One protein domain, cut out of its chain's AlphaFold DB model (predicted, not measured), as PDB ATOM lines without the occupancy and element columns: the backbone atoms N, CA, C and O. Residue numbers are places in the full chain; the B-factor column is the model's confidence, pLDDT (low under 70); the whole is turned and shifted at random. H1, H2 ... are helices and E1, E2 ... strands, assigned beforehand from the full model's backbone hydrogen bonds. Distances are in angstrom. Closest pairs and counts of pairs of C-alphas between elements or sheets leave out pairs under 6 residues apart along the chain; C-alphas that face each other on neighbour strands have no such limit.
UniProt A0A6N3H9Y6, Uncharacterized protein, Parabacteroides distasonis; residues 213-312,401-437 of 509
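This is residues 213 to 312 and 401 to 437 of the 509 residues of an uncharacterized protein of Parabacteroides distasonis (UniProt A0A6N3H9Y6). Little regular structure is here: a strongly twisted four-stranded sheet with two short helices packed on it, a small three-stranded sheet, and long loops, of which residues 408 to 409 and 412 to 413 pair with E4. The 137 printed residues give H1, H2, then E1 to E7, mixed, with 50 in named elements. Both sheets, E2 - E1 - E3 - E4 and E5 - E6 - E7, are antiparallel. The whole is compact, radius of gyration of the C-alphas 14.2 A, spanning 42 by 35 by 27 A.

Find C-alpha 247 at (206.010, 191.082, 213.599), beginning E1, residues 247 to 252; then E2, 255 to 259, E3, 270 to 277, 21.9 A long, and E4, 295 to 301. Earlier lie H1, 225 to 231, and H2, 234 to 239; later E5, 309 to 312, E6, 401 to 404, and E7, 433 to 435, ending at (220.985, 174.776, 230.883).

Within hydrogen-bond range find N 250 and O 257 in hairpin E1 and E2, 2.9 A; N 249 and O 273 between E1 and E3, 2.8 A; N 274 and O 300 in hairpin E3 and E4, 2.8 A. H1 is on this sheet, C-alphas 231 and 258 closest to E2 at 5.7 A; H2 is too, C-alphas 237 and 277 closest to E3 at 6.3 A. O i to N i+4 pairs are within range throughout H1, 1 of 2 in H2. Also within hydrogen-bond range are N 402 and O 309 between neighbour strands E6 and E5, 2.8 A, and N 403 and O 434 in hairpin E6 and E7, 2.8 A.

Residues 313 to 400 are cut out, C-alphas 312 and 401 being 8.9 A apart. E3 to E4 and E6 to E7 are long links. Residues 278 to 296, 305 and 412 to 430 have pLDDT under 70.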
ATOM      1  N   THR A 213     219.306 156.800 220.390       86.69
ATOM      2  CA  THR A 213     218.660 157.937 221.053       86.69
ATOM      3  C   THR A 213     218.138 158.910 220.002       86.69
ATOM      4  O   THR A 213     218.895 159.397 219.161       86.69
ATOM      5  N   THR A 214     216.841 159.194 220.048       87.25
ATOM      6  CA  THR A 214     216.228 160.248 219.240       87.25
ATOM      7  C   THR A 214     216.139 161.522 220.057       87.25
ATOM      8  O   THR A 214     215.858 161.493 221.254       87.25
ATOM      9  N   THR A 215     216.340 162.650 219.400       84.88
ATOM     10  CA  THR A 215     216.223 163.975 219.997       84.88
ATOM     11  C   THR A 215     215.007 164.667 219.404       84.88
ATOM     12  O   THR A 215     214.862 164.699 218.185       84.88
ATOM     13  N   SER A 216     214.135 165.206 220.254       81.81
ATOM     14  CA  SER A 216     213.044 166.066 219.812       81.81
ATOM     15  C   SER A 216     213.591 167.371 219.248       81.81
ATOM     16  O   SER A 216     214.620 167.877 219.707       81.81
ATOM     17  N   ASP A 217     212.829 167.982 218.348       76.00
ATOM     18  CA  ASP A 217     213.020 169.395 218.045       76.00
ATOM     19  C   ASP A 217     212.864 170.237 219.314       76.00
ATOM     20  O   ASP A 217     212.210 169.840 220.291       76.00
ATOM     21  N   TRP A 218     213.468 171.421 219.297       78.25
ATOM     22  CA  TRP A 218     213.324 172.375 220.384       78.25
ATOM     23  C   TRP A 218     211.871 172.840 220.512       78.25
ATOM     24  O   TRP A 218     211.181 173.105 219.521       78.25
ATOM     25  N   ASN A 219     211.423 172.998 221.751       79.88
ATOM     26  CA  ASN A 219     210.123 173.562 222.079       79.88
ATOM     27  C   ASN A 219     210.306 174.907 222.794       79.88
ATOM     28  O   ASN A 219     211.116 175.014 223.709       79.88
ATOM     29  N   LEU A 220     209.565 175.930 222.370       78.56
ATOM     30  CA  LEU A 220     209.603 177.286 222.903       78.56
ATOM     31  C   LEU A 220     208.298 177.577 223.660       78.56
ATOM     32  O   LEU A 220     207.263 177.848 223.051       78.56
ATOM     33  N   GLY A 221     208.334 177.544 224.994       73.69
ATOM     34  CA  GLY A 221     207.184 177.922 225.829       73.69
ATOM     35  C   GLY A 221     205.931 177.064 225.613       73.69
ATOM     36  O   GLY A 221     204.808 177.570 225.713       73.69
ATOM     37  N   GLY A 222     206.119 175.782 225.292       77.38
ATOM     38  CA  GLY A 222     205.062 174.812 225.012       77.38
ATOM     39  C   GLY A 222     204.727 174.636 223.527       77.38
ATOM     40  O   GLY A 222     203.880 173.803 223.219       77.38
ATOM     41  N   PHE A 223     205.383 175.363 222.618       82.69
ATOM     42  CA  PHE A 223     205.159 175.286 221.172       82.69
ATOM     43  C   PHE A 223     206.354 174.701 220.427       82.69
ATOM     44  O   PHE A 223     207.500 175.070 220.689       82.69
ATOM     45  N   ALA A 224     206.101 173.834 219.451       81.44
ATOM     46  CA  ALA A 224     207.167 173.328 218.593       81.44
ATOM     47  C   ALA A 224     207.711 174.452 217.694       81.44
ATOM     48  O   ALA A 224     206.966 175.327 217.245       81.44
ATOM     49  N   LEU A 225     209.005 174.416 217.362       76.94
ATOM     50  CA  LEU A 225     209.586 175.371 216.410       76.94
ATOM     51  C   LEU A 225     208.869 175.374 215.048       76.94
ATOM     52  O   LEU A 225     208.749 176.421 214.412       76.94
ATOM     53  N   THR A 226     208.327 174.238 214.616       77.44
ATOM     54  CA  THR A 226     207.510 174.140 213.397       77.44
ATOM     55  C   THR A 226     206.232 174.982 213.485       77.44
ATOM     56  O   THR A 226     205.871 175.653 212.519       77.44
ATOM     57  N   GLU A 227     205.586 175.070 214.648       82.06
ATOM     58  CA  GLU A 227     204.418 175.940 214.851       82.06
ATOM     59  C   GLU A 227     204.796 177.422 214.755       82.06
ATOM     60  O   GLU A 227     204.048 178.233 214.203       82.06
ATOM     61  N   LEU A 228     205.994 177.772 215.227       79.81
ATOM     62  CA  LEU A 228     206.553 179.109 215.075       79.81
ATOM     63  C   LEU A 228     206.870 179.429 213.600       79.81
ATOM     64  O   LEU A 228     206.554 180.531 213.145       79.81
ATOM     65  N   THR A 229     207.435 178.484 212.828       75.94
ATOM     66  CA  THR A 229     207.673 178.690 211.377       75.94
ATOM     67  C   THR A 229     206.370 178.951 210.629       75.94
ATOM     68  O   THR A 229     206.330 179.795 209.736       75.94
ATOM     69  N   ALA A 230     205.293 178.263 211.016       80.62
ATOM     70  CA  ALA A 230     204.013 178.328 210.327       80.62
ATOM     71  C   ALA A 230     203.343 179.707 210.450       80.62
ATOM     72  O   ALA A 230     202.684 180.157 209.511       80.62
ATOM     73  N   VAL A 231     203.519 180.399 211.583       85.81
ATOM     74  CA  VAL A 231     202.929 181.733 211.799       85.81
ATOM     75  C   VAL A 231     203.796 182.872 211.251       85.81
ATOM     76  O   VAL A 231     203.271 183.937 210.926       85.81
ATOM     77  N   LEU A 232     205.107 182.663 211.091       82.69
ATOM     78  CA  LEU A 232     206.048 183.649 210.543       82.69
ATOM     79  C   LEU A 232     206.133 183.574 209.011       82.69
ATOM     80  O   LEU A 232     207.174 183.265 208.431       82.69
ATOM     81  N   THR A 233     205.024 183.893 208.344       80.69
ATOM     82  CA  THR A 233     204.913 183.808 206.880       80.69
ATOM     83  C   THR A 233     205.827 184.792 206.143       80.69
ATOM     84  O   THR A 233     206.231 185.840 206.659       80.69
ATOM     85  N   LYS A 234     206.098 184.490 204.870       79.75
ATOM     86  CA  LYS A 234     206.900 185.329 203.968       79.75
ATOM     87  C   LYS A 234     206.426 186.764 203.846       79.75
ATOM     88  O   LYS A 234     207.243 187.683 203.803       79.75
ATOM     89  N   GLU A 235     205.118 186.965 203.786       82.81
ATOM     90  CA  GLU A 235     204.525 188.298 203.720       82.81
ATOM     91  C   GLU A 235     204.859 189.111 204.977       82.81
ATOM     92  O   GLU A 235     205.356 190.235 204.881       82.81
ATOM     93  N   LEU A 236     204.669 188.506 206.151       86.00
ATOM     94  CA  LEU A 236     204.938 189.139 207.436       86.00
ATOM     95  C   LEU A 236     206.431 189.450 207.596       86.00
ATOM     96  O   LEU A 236     206.801 190.602 207.841       86.00
ATOM     97  N   MET A 237     207.299 188.461 207.381       82.19
ATOM     98  CA  MET A 237     208.733 188.597 207.646       82.19
ATOM     99  C   MET A 237     209.472 189.509 206.657       82.19
ATOM    100  O   MET A 237     210.430 190.181 207.047       82.19
ATOM    101  N   ASN A 238     209.018 189.624 205.403       79.88
ATOM    102  CA  ASN A 238     209.591 190.595 204.459       79.88
ATOM    103  C   ASN A 238     209.331 192.050 204.879       79.88
ATOM    104  O   ASN A 238     210.135 192.930 204.576       79.88
ATOM    105  N   SER A 239     208.228 192.309 205.589       78.75
ATOM    106  CA  SER A 239     207.909 193.642 206.114       78.75
ATOM    107  C   SER A 239     208.638 193.972 207.427       78.75
ATOM    108  O   SER A 239     208.782 195.146 207.780       78.75
ATOM    109  N   ALA A 240     209.161 192.951 208.111       85.00
ATOM    110  CA  ALA A 240     209.747 193.026 209.445       85.00
ATOM    111  C   ALA A 240     211.219 193.483 209.450       85.00
ATOM    112  O   ALA A 240     212.095 192.791 209.956       85.00
ATOM    113  N   SER A 241     211.512 194.637 208.848       77.56
ATOM    114  CA  SER A 241     212.889 195.081 208.557       77.56
ATOM    115  C   SER A 241     213.702 195.621 209.739       77.56
ATOM    116  O   SER A 241     214.903 195.834 209.600       77.56
ATOM    117  N   ASN A 242     213.063 195.913 210.872       79.62
ATOM    118  CA  ASN A 242     213.699 196.401 212.099       79.62
ATOM    119  C   ASN A 242     212.705 196.332 213.271       79.62
ATOM    120  O   ASN A 242     211.521 196.051 213.074       79.62
ATOM    121  N   SER A 243     213.162 196.677 214.476       77.31
ATOM    122  CA  SER A 243     212.352 196.678 215.703       77.31
ATOM    123  C   SER A 243     211.092 197.552 215.631       77.31
ATOM    124  O   SER A 243     210.085 197.232 216.256       77.31
ATOM    125  N   SER A 244     211.104 198.630 214.839       81.75
ATOM    126  CA  SER A 244     209.942 199.514 214.645       81.75
ATOM    127  C   SER A 244     208.923 198.971 213.636       81.75
ATOM    128  O   SER A 244     207.825 199.520 213.517       81.75
ATOM    129  N   ASN A 245     209.278 197.918 212.896       86.44
ATOM    130  CA  ASN A 245     208.425 197.228 211.930       86.44
ATOM    131  C   ASN A 245     208.255 195.737 212.272       86.44
ATOM    132  O   ASN A 245     207.861 194.968 211.402       86.44
ATOM    133  N   ALA A 246     208.561 195.323 213.503       88.25
ATOM    134  CA  ALA A 246     208.553 193.919 213.898       88.25
ATOM    135  C   ALA A 246     207.168 193.261 213.752       88.25
ATOM    136  O   ALA A 246     206.125 193.912 213.863       88.25
ATOM    137  N   VAL A 247     207.185 191.951 213.526       91.12
ATOM    138  CA  VAL A 247     206.010 191.082 213.599       91.12
ATOM    139  C   VAL A 247     205.801 190.704 215.053       91.12
ATOM    140  O   VAL A 247     206.707 190.181 215.695       91.12
ATOM    141  N   THR A 248     204.608 190.949 215.572       92.19
ATOM    142  CA  THR A 248     204.236 190.518 216.913       92.19
ATOM    143  C   THR A 248     203.661 189.113 216.858       92.19
ATOM    144  O   THR A 248     202.671 188.875 216.166       92.19
ATOM    145  N   ILE A 249     204.261 188.199 217.616       91.56
ATOM    146  CA  ILE A 249     203.771 186.840 217.829       91.56
ATOM    147  C   ILE A 249     202.976 186.832 219.135       91.56
ATOM    148  O   ILE A 249     203.414 187.379 220.151       91.56
ATOM    149  N   TYR A 250     201.806 186.207 219.115       91.94
ATOM    150  CA  TYR A 250     200.917 186.114 220.265       91.94
ATOM    151  C   TYR A 250     200.363 184.701 220.437       91.94
ATOM    152  O   TYR A 250     200.303 183.915 219.492       91.94
ATOM    153  N   LYS A 251     199.912 184.405 221.655       91.38
ATOM    154  CA  LYS A 251     199.180 183.195 222.025       91.38
ATOM    155  C   LYS A 251     197.720 183.537 222.293       91.38
ATOM    156  O   LYS A 251     197.433 184.451 223.065       91.38
ATOM    157  N   LEU A 252     196.804 182.778 221.703       92.75
ATOM    158  CA  LEU A 252     195.369 182.832 221.989       92.75
ATOM    159  C   LEU A 252     194.825 181.402 222.029       92.75
ATOM    160  O   LEU A 252     195.071 180.634 221.104       92.75
ATOM    161  N   ASP A 253     194.135 181.035 223.111       89.50
ATOM    162  CA  ASP A 253     193.512 179.713 223.289       89.50
ATOM    163  C   ASP A 253     194.451 178.527 222.996       89.50
ATOM    164  O   ASP A 253     194.082 177.544 222.355       89.50
ATOM    165  N   GLY A 254     195.709 178.636 223.437       86.12
ATOM    166  CA  GLY A 254     196.705 177.578 223.246       86.12
ATOM    167  C   GLY A 254     197.290 177.485 221.836       86.12
ATOM    168  O   GLY A 254     197.985 176.520 221.561       86.12
ATOM    169  N   LYS A 255     197.044 178.463 220.954       90.00
ATOM    170  CA  LYS A 255     197.592 178.509 219.591       90.00
ATOM    171  C   LYS A 255     198.418 179.765 219.358       90.00
ATOM    172  O   LYS A 255     198.118 180.820 219.920       90.00
ATOM    173  N   LEU A 256     199.425 179.646 218.497       90.88
ATOM    174  CA  LEU A 256     200.209 180.783 218.029       90.88
ATOM    175  C   LEU A 256     199.488 181.534 216.908       90.88
ATOM    176  O   LEU A 256     198.854 180.941 216.036       90.88
ATOM    177  N   GLY A 257     199.644 182.852 216.915       92.31
ATOM    178  CA  GLY A 257     199.306 183.735 215.809       92.31
ATOM    179  C   GLY A 257     200.355 184.833 215.658       92.31
ATOM    180  O   GLY A 257     201.145 185.086 216.567       92.31
ATOM    181  N   ALA A 258     200.366 185.495 214.503       92.44
ATOM    182  CA  ALA A 258     201.288 186.588 214.226       92.44
ATOM    183  C   ALA A 258     200.590 187.734 213.485       92.44
ATOM    184  O   ALA A 258     199.699 187.513 212.665       92.44
ATOM    185  N   VAL A 259     200.993 188.969 213.779       93.44
ATOM    186  CA  VAL A 259     200.535 190.181 213.089       93.44
ATOM    187  C   VAL A 259     201.716 191.095 212.783       93.44
ATOM    188  O   VAL A 259     202.624 191.246 213.594       93.44
ATOM    189  N   GLY A 260     201.714 191.728 211.608       90.81
ATOM    190  CA  GLY A 260     202.699 192.761 211.278       90.81
ATOM    191  C   GLY A 260     202.460 194.057 212.063       90.81
ATOM    192  O   GLY A 260     201.457 194.191 212.760       90.81
ATOM    193  N   LYS A 261     203.331 195.054 211.874       83.94
ATOM    194  CA  LYS A 261     203.331 196.357 212.576       83.94
ATOM    195  C   LYS A 261     201.956 197.002 212.823       83.94
ATOM    196  O   LYS A 261     201.729 197.576 213.882       83.94
ATOM    197  N   ASN A 262     201.068 196.966 211.828       83.19
ATOM    198  CA  ASN A 262     199.756 197.625 211.876       83.19
ATOM    199  C   ASN A 262     198.600 196.647 212.144       83.19
ATOM    200  O   ASN A 262     197.435 197.047 212.121       83.19
ATOM    201  N   GLY A 263     198.896 195.361 212.327       86.38
ATOM    202  CA  GLY A 263     197.885 194.354 212.596       86.38
ATOM    203  C   GLY A 263     197.393 194.452 214.036       86.38
ATOM    204  O   GLY A 263     198.156 194.687 214.970       86.38
ATOM    205  N   ARG A 264     196.085 194.288 214.218       89.88
ATOM    206  CA  ARG A 264     195.465 194.323 215.540       89.88
ATOM    207  C   ARG A 264     195.625 192.962 216.211       89.88
ATOM    208  O   ARG A 264     195.126 191.969 215.688       89.88
ATOM    209  N   ILE A 265     196.256 192.938 217.383       91.88
ATOM    210  CA  ILE A 265     196.291 191.747 218.237       91.88
ATOM    211  C   ILE A 265     194.855 191.453 218.713       91.88
ATOM    212  O   ILE A 265     194.172 192.379 219.176       91.88
ATOM    213  N   PRO A 266     194.360 190.210 218.575       93.75
ATOM    214  CA  PRO A 266     193.037 189.835 219.063       93.75
ATOM    215  C   PRO A 266     192.864 190.123 220.558       93.75
ATOM    216  O   PRO A 266     193.797 189.991 221.348       93.75
ATOM    217  N   ALA A 267     191.652 190.506 220.963       92.75
ATOM    218  CA  ALA A 267     191.348 190.706 222.377       92.75
ATOM    219  C   ALA A 267     191.502 189.382 223.144       92.75
ATOM    220  O   ALA A 267     191.004 188.354 222.693       92.75
ATOM    221  N   GLY A 268     192.182 189.419 224.292       91.00
ATOM    222  CA  GLY A 268     192.462 188.231 225.107       91.00
ATOM    223  C   GLY A 268     193.724 187.458 224.711       91.00
ATOM    224  O   GLY A 268     194.095 186.527 225.420       91.00
ATOM    225  N   ALA A 269     194.410 187.843 223.631       92.75
ATOM    226  CA  ALA A 269     195.692 187.249 223.275       92.75
ATOM    227  C   ALA A 269     196.838 187.815 224.129       92.75
ATOM    228  O   ALA A 269     196.834 188.991 224.499       92.75
ATOM    229  N   VAL A 270     197.843 186.980 224.393       90.25
ATOM    230  CA  VAL A 270     199.067 187.343 225.119       90.25
ATOM    231  C   VAL A 270     200.214 187.467 224.126       90.25
ATOM    232  O   VAL A 270     200.476 186.536 223.368       90.25
ATOM    233  N   GLU A 271     200.897 188.608 224.118       90.56
ATOM    234  CA  GLU A 271     202.111 188.792 223.323       90.56
ATOM    235  C   GLU A 271     203.244 187.921 223.887       90.56
ATOM    236  O   GLU A 271     203.494 187.948 225.090       90.56
ATOM    237  N   ILE A 272     203.914 187.148 223.028       87.69
ATOM    238  CA  ILE A 272     205.001 186.250 223.453       87.69
ATOM    239  C   ILE A 272     206.375 186.721 222.973       87.69
ATOM    240  O   ILE A 272     207.366 186.598 223.698       87.69
ATOM    241  N   ALA A 273     206.448 187.258 221.756       88.06
ATOM    242  CA  ALA A 273     207.697 187.686 221.149       88.06
ATOM    243  C   ALA A 273     207.460 188.668 219.998       88.06
ATOM    244  O   ALA A 273     206.379 188.732 219.405       88.06
ATOM    245  N   LYS A 274     208.517 189.390 219.629       89.00
ATOM    246  CA  LYS A 274     208.593 190.209 218.419       89.00
ATOM    247  C   LYS A 274     209.672 189.671 217.498       89.00
ATOM    248  O   LYS A 274     210.819 189.564 217.909       89.00
ATOM    249  N   ALA A 275     209.315 189.372 216.257       87.06
ATOM    250  CA  ALA A 275     210.225 188.877 215.239       87.06
ATOM    251  C   ALA A 275     210.591 189.982 214.239       87.06
ATOM    252  O   ALA A 275     209.731 190.725 213.760       87.06
ATOM    253  N   MET A 276     211.867 190.064 213.883       84.06
ATOM    254  CA  MET A 276     212.358 190.860 212.759       84.06
ATOM    255  C   MET A 276     213.332 190.047 211.913       84.06
ATOM    256  O   MET A 276     213.894 189.055 212.376       84.06
ATOM    257  N   ASN A 277     213.529 190.449 210.661       77.00
ATOM    258  CA  ASN A 277     214.556 189.841 209.831       77.00
ATOM    259  C   ASN A 277     215.960 190.231 210.333       77.00
ATOM    260  O   ASN A 277     216.192 191.343 210.812       77.00
ATOM    261  N   GLY A 278     216.903 189.295 210.254       65.94
ATOM    262  CA  GLY A 278     218.245 189.441 210.824       65.94
ATOM    263  C   GLY A 278     219.101 190.516 210.158       65.94
ATOM    264  O   GLY A 278     220.013 191.038 210.792       65.94
ATOM    265  N   ASN A 279     218.752 190.938 208.935       65.12
ATOM    266  CA  ASN A 279     219.423 192.029 208.217       65.12
ATOM    267  C   ASN A 279     219.390 193.367 208.983       65.12
ATOM    268  O   ASN A 279     220.224 194.235 208.737       65.12
ATOM    269  N   GLY A 280     218.418 193.552 209.884       55.91
ATOM    270  CA  GLY A 280     218.297 194.731 210.744       55.91
ATOM    271  C   GLY A 280     218.914 194.575 212.140       55.91
ATOM    272  O   GLY A 280     218.802 195.500 212.945       55.91
ATOM    273  N   CYS A 281     219.524 193.429 212.463       61.28
ATOM    274  CA  CYS A 281     220.022 193.122 213.804       61.28
ATOM    275  C   CYS A 281     221.534 193.374 213.935       61.28
ATOM    276  O   CYS A 281     222.336 192.923 213.119       61.28
ATOM    277  N   SER A 282     221.938 194.074 214.999       59.88
ATOM    278  CA  SER A 282     223.342 194.384 215.302       59.88
ATOM    279  C   SER A 282     224.036 193.346 216.196       59.88
ATOM    280  O   SER A 282     225.195 193.548 216.553       59.88
ATOM    281  N   HIS A 283     223.354 192.262 216.593       60.28
ATOM    282  CA  HIS A 283     223.953 191.219 217.432       60.28
ATOM    283  C   HIS A 283     224.986 190.383 216.666       60.28
ATOM    284  O   HIS A 283     224.782 189.985 215.514       60.28
ATOM    285  N   VAL A 284     226.100 190.095 217.345       50.69
ATOM    286  CA  VAL A 284     227.159 189.191 216.882       50.69
ATOM    287  C   VAL A 284     226.552 187.787 216.784       50.69
ATOM    288  O   VAL A 284     226.236 187.188 217.799       50.69
ATOM    289  N   GLY A 285     226.296 187.316 215.561       53.12
ATOM    290  CA  GLY A 285     225.583 186.056 215.275       53.12
ATOM    291  C   GLY A 285     224.532 186.193 214.166       53.12
ATOM    292  O   GLY A 285     224.369 185.292 213.349       53.12
ATOM    293  N   CYS A 286     223.897 187.367 214.047       53.72
ATOM    294  CA  CYS A 286     222.943 187.665 212.964       53.72
ATOM    295  C   CYS A 286     223.620 187.935 211.611       53.72
ATOM    296  O   CYS A 286     223.024 187.689 210.569       53.72
ATOM    297  N   ASN A 287     224.865 188.428 211.627       51.00
ATOM    298  CA  ASN A 287     225.672 188.726 210.435       51.00
ATOM    299  C   ASN A 287     226.808 187.714 210.196       51.00
ATOM    300  O   ASN A 287     227.648 187.927 209.320       51.00
ATOM    301  N   VAL A 288     226.901 186.656 211.008       44.66
ATOM    302  CA  VAL A 288     227.997 185.687 210.905       44.66
ATOM    303  C   VAL A 288     227.604 184.669 209.849       44.66
ATOM    304  O   VAL A 288     226.712 183.857 210.058       44.66
ATOM    305  N   GLY A 289     228.238 184.775 208.683       50.38
ATOM    306  CA  GLY A 289     228.025 183.874 207.562       50.38
ATOM    307  C   GLY A 289     228.400 182.436 207.900       50.38
ATOM    308  O   GLY A 289     229.548 182.033 207.725       50.38
ATOM    309  N   THR A 290     227.414 181.644 208.294       45.16
ATOM    310  CA  THR A 290     227.424 180.211 208.031       45.16
ATOM    311  C   THR A 290     226.954 180.043 206.591       45.16
ATOM    312  O   THR A 290     225.856 180.447 206.244       45.16
ATOM    313  N   THR A 291     227.863 179.601 205.718       46.16
ATOM    314  CA  THR A 291     227.582 179.092 204.361       46.16
ATOM    315  C   THR A 291     226.553 179.888 203.536       46.16
ATOM    316  O   THR A 291     225.368 179.616 203.566       46.16
ATOM    317  N   ILE A 292     227.032 180.866 202.756       43.78
ATOM    318  CA  ILE A 292     226.381 181.513 201.592       43.78
ATOM    319  C   ILE A 292     224.935 181.025 201.309       43.78
ATOM    320  O   ILE A 292     224.734 180.144 200.475       43.78
ATOM    321  N   GLY A 293     223.924 181.612 201.967       52.00
ATOM    322  CA  GLY A 293     222.514 181.330 201.657       52.00
ATOM    323  C   GLY A 293     221.509 181.504 202.797       52.00
ATOM    324  O   GLY A 293     220.357 181.840 202.513       52.00
ATOM    325  N   ASP A 294     221.927 181.328 204.051       56.62
ATOM    326  CA  ASP A 294     220.995 181.219 205.182       56.62
ATOM    327  C   ASP A 294     220.402 182.569 205.620       56.62
ATOM    328  O   ASP A 294     221.053 183.617 205.592       56.62
ATOM    329  N   LYS A 295     219.131 182.544 206.032       67.06
ATOM    330  CA  LYS A 295     218.378 183.705 206.537       67.06
ATOM    331  C   LYS A 295     218.023 183.468 208.007       67.06
ATOM    332  O   LYS A 295     217.528 182.398 208.340       67.06
ATOM    333  N   CYS A 296     218.257 184.452 208.881       68.69
ATOM    334  CA  CYS A 296     218.048 184.357 210.336       68.69
ATOM    335  C   CYS A 296     217.015 185.364 210.865       68.69
ATOM    336  O   CYS A 296     217.047 186.539 210.506       68.69
ATOM    337  N   ALA A 297     216.050 184.951 211.684       73.81
ATOM    338  CA  ALA A 297     215.196 185.922 212.370       73.81
ATOM    339  C   ALA A 297     215.851 186.344 213.683       73.81
ATOM    340  O   ALA A 297     216.596 185.589 214.293       73.81
ATOM    341  N   HIS A 298     215.546 187.555 214.132       79.81
ATOM    342  CA  HIS A 298     215.787 187.966 215.504       79.81
ATOM    343  C   HIS A 298     214.444 188.027 216.216       79.81
ATOM    344  O   HIS A 298     213.584 188.836 215.853       79.81
ATOM    345  N   LEU A 299     214.260 187.159 217.205       82.38
ATOM    346  CA  LEU A 299     213.088 187.159 218.065       82.38
ATOM    347  C   LEU A 299     213.463 187.795 219.391       82.38
ATOM    348  O   LEU A 299     214.331 187.284 220.082       82.38
ATOM    349  N   THR A 300     212.793 188.876 219.766       85.25
ATOM    350  CA  THR A 300     212.856 189.440 221.114       85.25
ATOM    351  C   THR A 300     211.685 188.905 221.920       85.25
ATOM    352  O   THR A 300     210.532 189.126 221.552       85.25
ATOM    353  N   ILE A 301     211.966 188.215 223.017       85.25
ATOM    354  CA  ILE A 301     210.953 187.690 223.924       85.25
ATOM    355  C   ILE A 301     210.377 188.836 224.749       85.25
ATOM    356  O   ILE A 301     211.116 189.628 225.335       85.25
ATOM    357  N   THR A 302     209.050 188.935 224.770       81.50
ATOM    358  CA  THR A 302     208.325 190.012 225.462       81.50
ATOM    359  C   THR A 302     207.487 189.510 226.630       81.50
ATOM    360  O   THR A 302     206.988 190.321 227.409       81.50
ATOM    361  N   LEU A 303     207.380 188.189 226.790       80.56
ATOM    362  CA  LEU A 303     206.714 187.565 227.922       80.56
ATOM    363  C   LEU A 303     207.471 187.852 229.229       80.56
ATOM    364  O   LEU A 303     208.674 187.601 229.341       80.56
ATOM    365  N   GLU A 304     206.754 188.370 230.225       70.56
ATOM    366  CA  GLU A 304     207.287 188.586 231.570       70.56
ATOM    367  C   GLU A 304     207.657 187.235 232.204       70.56
ATOM    368  O   GLU A 304     206.845 186.313 232.233       70.56
ATOM    369  N   GLY A 305     208.904 187.102 232.667       69.12
ATOM    370  CA  GLY A 305     209.471 185.824 233.123       69.12
ATOM    371  C   GLY A 305     210.247 185.040 232.053       69.12
ATOM    372  O   GLY A 305     210.874 184.039 232.388       69.12
ATOM    373  N   GLY A 306     210.281 185.521 230.804       73.94
ATOM    374  CA  GLY A 306     211.007 184.887 229.700       73.94
ATOM    375  C   GLY A 306     210.262 183.695 229.091       73.94
ATOM    376  O   GLY A 306     209.089 183.462 229.377       73.94
ATOM    377  N   ILE A 307     210.941 182.946 228.218       76.31
ATOM    378  CA  ILE A 307     210.436 181.682 227.673       76.31
ATOM    379  C   ILE A 307     211.460 180.579 227.944       76.31
ATOM    380  O   ILE A 307     212.659 180.780 227.752       76.31
ATOM    381  N   THR A 308     210.977 179.417 228.377       79.88
ATOM    382  CA  THR A 308     211.780 178.200 228.494       79.88
ATOM    383  C   THR A 308     211.911 177.513 227.144       79.88
ATOM    384  O   THR A 308     210.950 177.416 226.371       79.88
ATOM    385  N   VAL A 309     213.119 177.031 226.874       84.25
ATOM    386  CA  VAL A 309     213.414 176.202 225.712       84.25
ATOM    387  C   VAL A 309     213.607 174.771 226.194       84.25
ATOM    388  O   VAL A 309     214.436 174.520 227.062       84.25
ATOM    389  N   GLU A 310     212.833 173.835 225.662       87.19
ATOM    390  CA  GLU A 310     212.882 172.432 226.072       87.19
ATOM    391  C   GLU A 310     213.438 171.555 224.949       87.19
ATOM    392  O   GLU A 310     213.135 171.766 223.773       87.19
ATOM    393  N   LYS A 311     214.237 170.557 225.329       87.31
ATOM    394  CA  LYS A 311     214.741 169.494 224.452       87.31
ATOM    395  C   LYS A 311     214.513 168.157 225.144       87.31
ATOM    396  O   LYS A 311     214.844 168.016 226.321       87.31
ATOM    397  N   ILE A 312     213.953 167.188 224.432       88.38
ATOM    398  CA  ILE A 312     213.687 165.851 224.958       88.38
ATOM    399  C   ILE A 312     214.562 164.854 224.207       88.38
ATOM    400  O   ILE A 312     214.597 164.841 222.979       88.38
ATOM    401  N   ILE A 401     215.768 171.496 230.218       89.38
ATOM    402  CA  ILE A 401     215.166 172.826 230.243       89.38
ATOM    403  C   ILE A 401     216.300 173.831 230.146       89.38
ATOM    404  O   ILE A 401     217.266 173.770 230.901       89.38
ATOM    405  N   TYR A 402     216.185 174.747 229.202       86.56
ATOM    406  CA  TYR A 402     217.149 175.804 228.982       86.56
ATOM    407  C   TYR A 402     216.496 177.157 229.215       86.56
ATOM    408  O   TYR A 402     215.372 177.428 228.771       86.56
ATOM    409  N   LYS A 403     217.260 178.030 229.860       84.75
ATOM    410  CA  LYS A 403     217.033 179.465 229.871       84.75
ATOM    411  C   LYS A 403     217.812 180.103 228.742       84.75
ATOM    412  O   LYS A 403     218.879 179.648 228.346       84.75
ATOM    413  N   MET A 404     217.276 181.186 228.217       78.88
ATOM    414  CA  MET A 404     217.997 181.987 227.244       78.88
ATOM    415  C   MET A 404     218.999 182.883 227.982       78.88
ATOM    416  O   MET A 404     218.645 183.493 228.991       78.88
ATOM    417  N   LYS A 405     220.231 183.011 227.470       77.44
ATOM    418  CA  LYS A 405     221.260 183.903 228.054       77.44
ATOM    419  C   LYS A 405     220.895 185.391 227.953       77.44
ATOM    420  O   LYS A 405     221.512 186.238 228.597       77.44
ATOM    421  N   GLY A 406     219.892 185.719 227.142       76.94
ATOM    422  CA  GLY A 406     219.290 187.042 227.033       76.94
ATOM    423  C   GLY A 406     217.826 186.949 226.606       76.94
ATOM    424  O   GLY A 406     217.278 185.866 226.440       76.94
ATOM    425  N   ASN A 407     217.187 188.094 226.366       76.44
ATOM    426  CA  ASN A 407     215.772 188.135 225.968       76.44
ATOM    427  C   ASN A 407     215.576 187.970 224.454       76.44
ATOM    428  O   ASN A 407     214.605 188.488 223.902       76.44
ATOM    429  N   PHE A 408     216.510 187.329 223.750       75.12
ATOM    430  CA  PHE A 408     216.425 187.179 222.304       75.12
ATOM    431  C   PHE A 408     216.949 185.840 221.797       75.12
ATOM    432  O   PHE A 408     217.849 185.251 222.385       75.12
ATOM    433  N   LEU A 409     216.363 185.387 220.692       76.69
ATOM    434  CA  LEU A 409     216.656 184.127 220.023       76.69
ATOM    435  C   LEU A 409     216.947 184.397 218.549       76.69
ATOM    436  O   LEU A 409     216.271 185.221 217.923       76.69
ATOM    437  N   HIS A 410     217.900 183.662 217.988       74.56
ATOM    438  CA  HIS A 410     218.189 183.694 216.561       74.56
ATOM    439  C   HIS A 410     217.835 182.353 215.923       74.56
ATOM    440  O   HIS A 410     218.678 181.465 215.874       74.56
ATOM    441  N   PRO A 411     216.590 182.142 215.474       70.25
ATOM    442  CA  PRO A 411     216.271 180.967 214.684       70.25
ATOM    443  C   PRO A 411     216.674 181.169 213.210       70.25
ATOM    444  O   PRO A 411     216.504 182.256 212.642       70.25
ATOM    445  N   TYR A 412     217.199 180.114 212.585       69.69
ATOM    446  CA  TYR A 412     217.708 180.116 211.203       69.69
ATOM    447  C   TYR A 412     216.867 179.214 210.306       69.69
ATOM    448  O   TYR A 412     216.458 178.151 210.756       69.69
ATOM    449  N   TRP A 413     216.640 179.618 209.054       69.62
ATOM    450  CA  TRP A 413     215.986 178.791 208.034       69.62
ATOM    451  C   TRP A 413     217.032 178.088 207.161       69.62
ATOM    452  O   TRP A 413     217.846 178.762 206.531       69.62
ATOM    453  N   GLU A 414     216.962 176.757 207.072       56.12
ATOM    454  CA  GLU A 414     218.023 175.902 206.495       56.12
ATOM    455  C   GLU A 414     218.223 175.983 204.971       56.12
ATOM    456  O   GLU A 414     219.061 175.286 204.416       56.12
ATOM    457  N   ASN A 415     217.471 176.800 204.236       58.12
ATOM    458  CA  ASN A 415     217.642 176.908 202.789       58.12
ATOM    459  C   ASN A 415     217.250 178.306 202.324       58.12
ATOM    460  O   ASN A 415     216.128 178.743 202.579       58.12
ATOM    461  N   GLY A 416     218.132 178.967 201.563       54.66
ATOM    462  CA  GLY A 416     218.017 180.359 201.080       54.66
ATOM    463  C   GLY A 416     216.773 180.739 200.254       54.66
ATOM    464  O   GLY A 416     216.689 181.857 199.725       54.66
ATOM    465  N   SER A 417     215.777 179.852 200.171       54.59
ATOM    466  CA  SER A 417     214.373 180.213 199.963       54.59
ATOM    467  C   SER A 417     213.974 181.389 200.873       54.59
ATOM    468  O   SER A 417     214.589 181.660 201.901       54.59
ATOM    469  N   GLY A 418     213.039 182.228 200.437       57.75
ATOM    470  CA  GLY A 418     212.712 183.482 201.127       57.75
ATOM    471  C   GLY A 418     212.377 183.315 202.615       57.75
ATOM    472  O   GLY A 418     212.001 182.234 203.049       57.75
ATOM    473  N   TRP A 419     212.449 184.410 203.383       64.25
ATOM    474  CA  TRP A 419     211.869 184.463 204.730       64.25
ATOM    475  C   TRP A 419     210.467 183.833 204.714       64.25
ATOM    476  O   TRP A 419     209.693 184.201 203.837       64.25
ATOM    477  N   GLY A 420     210.148 182.900 205.616       60.50
ATOM    478  CA  GLY A 420     208.788 182.372 205.793       60.50
ATOM    479  C   GLY A 420     208.190 181.563 204.628       60.50
ATOM    480  O   GLY A 420     206.970 181.585 204.461       60.50
ATOM    481  N   ASP A 421     209.004 180.866 203.818       60.81
ATOM    482  CA  ASP A 421     208.545 179.995 202.707       60.81
ATOM    483  C   ASP A 421     208.072 178.588 203.156       60.81
ATOM    484  O   ASP A 421     208.040 177.653 202.358       60.81
ATOM    485  N   GLY A 422     207.733 178.419 204.445       54.50
ATOM    486  CA  GLY A 422     207.045 177.247 205.021       54.50
ATOM    487  C   GLY A 422     207.729 175.877 204.877       54.50
ATOM    488  O   GLY A 422     207.159 174.880 205.299       54.50
ATOM    489  N   SER A 423     208.916 175.818 204.271       51.44
ATOM    490  CA  SER A 423     209.639 174.591 203.893       51.44
ATOM    491  C   SER A 423     211.031 174.494 204.520       51.44
ATOM    492  O   SER A 423     211.812 173.624 204.152       51.44
ATOM    493  N   SER A 424     211.359 175.398 205.441       58.00
ATOM    494  CA  SER A 424     212.663 175.458 206.097       58.00
ATOM    495  C   SER A 424     212.505 175.221 207.595       58.00
ATOM    496  O   SER A 424     211.683 175.862 208.249       58.00
ATOM    497  N   GLU A 425     213.289 174.281 208.110       58.00
ATOM    498  CA  GLU A 425     213.362 173.954 209.532       58.00
ATOM    499  C   GLU A 425     214.060 175.091 210.290       58.00
ATOM    500  O   GLU A 425     214.940 175.765 209.742       58.00
ATOM    501  N   PHE A 426     213.616 175.343 211.527       65.31
ATOM    502  CA  PHE A 426     214.253 176.297 212.431       65.31
ATOM    503  C   PHE A 426     215.293 175.589 213.292       65.31
ATOM    504  O   PHE A 426     214.977 174.603 213.952       65.31
ATOM    505  N   TYR A 427     216.482 176.178 213.391       64.62
ATOM    506  CA  TYR A 427     217.521 175.737 214.320       64.62
ATOM    507  C   TYR A 427     217.853 176.827 215.333       64.62
ATOM    508  O   TYR A 427     217.876 178.009 214.985       64.62
ATOM    509  N   LEU A 428     218.125 176.421 216.576       69.06
ATOM    510  CA  LEU A 428     218.598 177.295 217.652       69.06
ATOM    511  C   LEU A 428     220.067 177.011 217.935       69.06
ATOM    512  O   LEU A 428     220.459 175.849 218.061       69.06
ATOM    513  N   TYR A 429     220.868 178.064 218.090       68.19
ATOM    514  CA  TYR A 429     222.221 177.903 218.600       68.19
ATOM    515  C   TYR A 429     222.185 177.610 220.091       68.19
ATOM    516  O   TYR A 429     221.677 178.396 220.888       68.19
ATOM    517  N   GLN A 430     222.792 176.491 220.472       68.12
ATOM    518  CA  GLN A 430     222.935 176.119 221.874       68.12
ATOM    519  C   GLN A 430     223.751 177.156 222.666       68.12
ATOM    520  O   GLN A 430     223.541 177.310 223.863       68.12
ATOM    521  N   ASP A 431     224.622 177.924 222.001       72.19
ATOM    522  CA  ASP A 431     225.391 179.007 222.623       72.19
ATOM    523  C   ASP A 431     224.521 180.166 223.132       72.19
ATOM    524  O   ASP A 431     224.941 180.850 224.067       72.19
ATOM    525  N   ASP A 432     223.305 180.351 222.601       72.50
ATOM    526  CA  ASP A 432     222.332 181.344 223.086       72.50
ATOM    527  C   ASP A 432     221.557 180.847 224.327       72.50
ATOM    528  O   ASP A 432     220.795 181.596 224.949       72.50
ATOM    529  N   LEU A 433     221.768 179.584 224.710       79.94
ATOM    530  CA  LEU A 433     221.054 178.886 225.768       79.94
ATOM    531  C   LEU A 433     221.983 178.550 226.942       79.94
ATOM    532  O   LEU A 433     223.174 178.271 226.792       79.94
ATOM    533  N   GLU A 434     221.419 178.570 228.140       85.38
ATOM    534  CA  GLU A 434     222.029 178.132 229.387       85.38
ATOM    535  C   GLU A 434     221.144 177.044 229.989       85.38
ATOM    536  O   GLU A 434     219.931 177.221 230.118       85.38
ATOM    537  N   LEU A 435     221.730 175.887 230.299       85.56
ATOM    538  CA  LEU A 435     220.985 174.776 230.883       85.56
ATOM    539  C   LEU A 435     220.506 175.165 232.284       85.56
ATOM    540  O   LEU A 435     221.289 175.629 233.112       85.56
ATOM    541  N   GLU A 436     219.220 174.969 232.546       84.75
ATOM    542  CA  GLU A 436     218.627 175.232 233.846       84.75
ATOM    543  C   GLU A 436     218.666 173.969 234.707       84.75
ATOM    544  O   GLU A 436     217.825 173.081 234.577       84.75
ATOM    545  N   GLY A 437     219.641 173.920 235.618       85.12
ATOM    546  CA  GLY A 437     219.795 172.807 236.550       85.12
ATOM    547  C   GLY A 437     220.175 171.490 235.870       85.12
ATOM    548  O   GLY A 437     220.678 171.466 234.747       85.12
TER     549      GLY A 437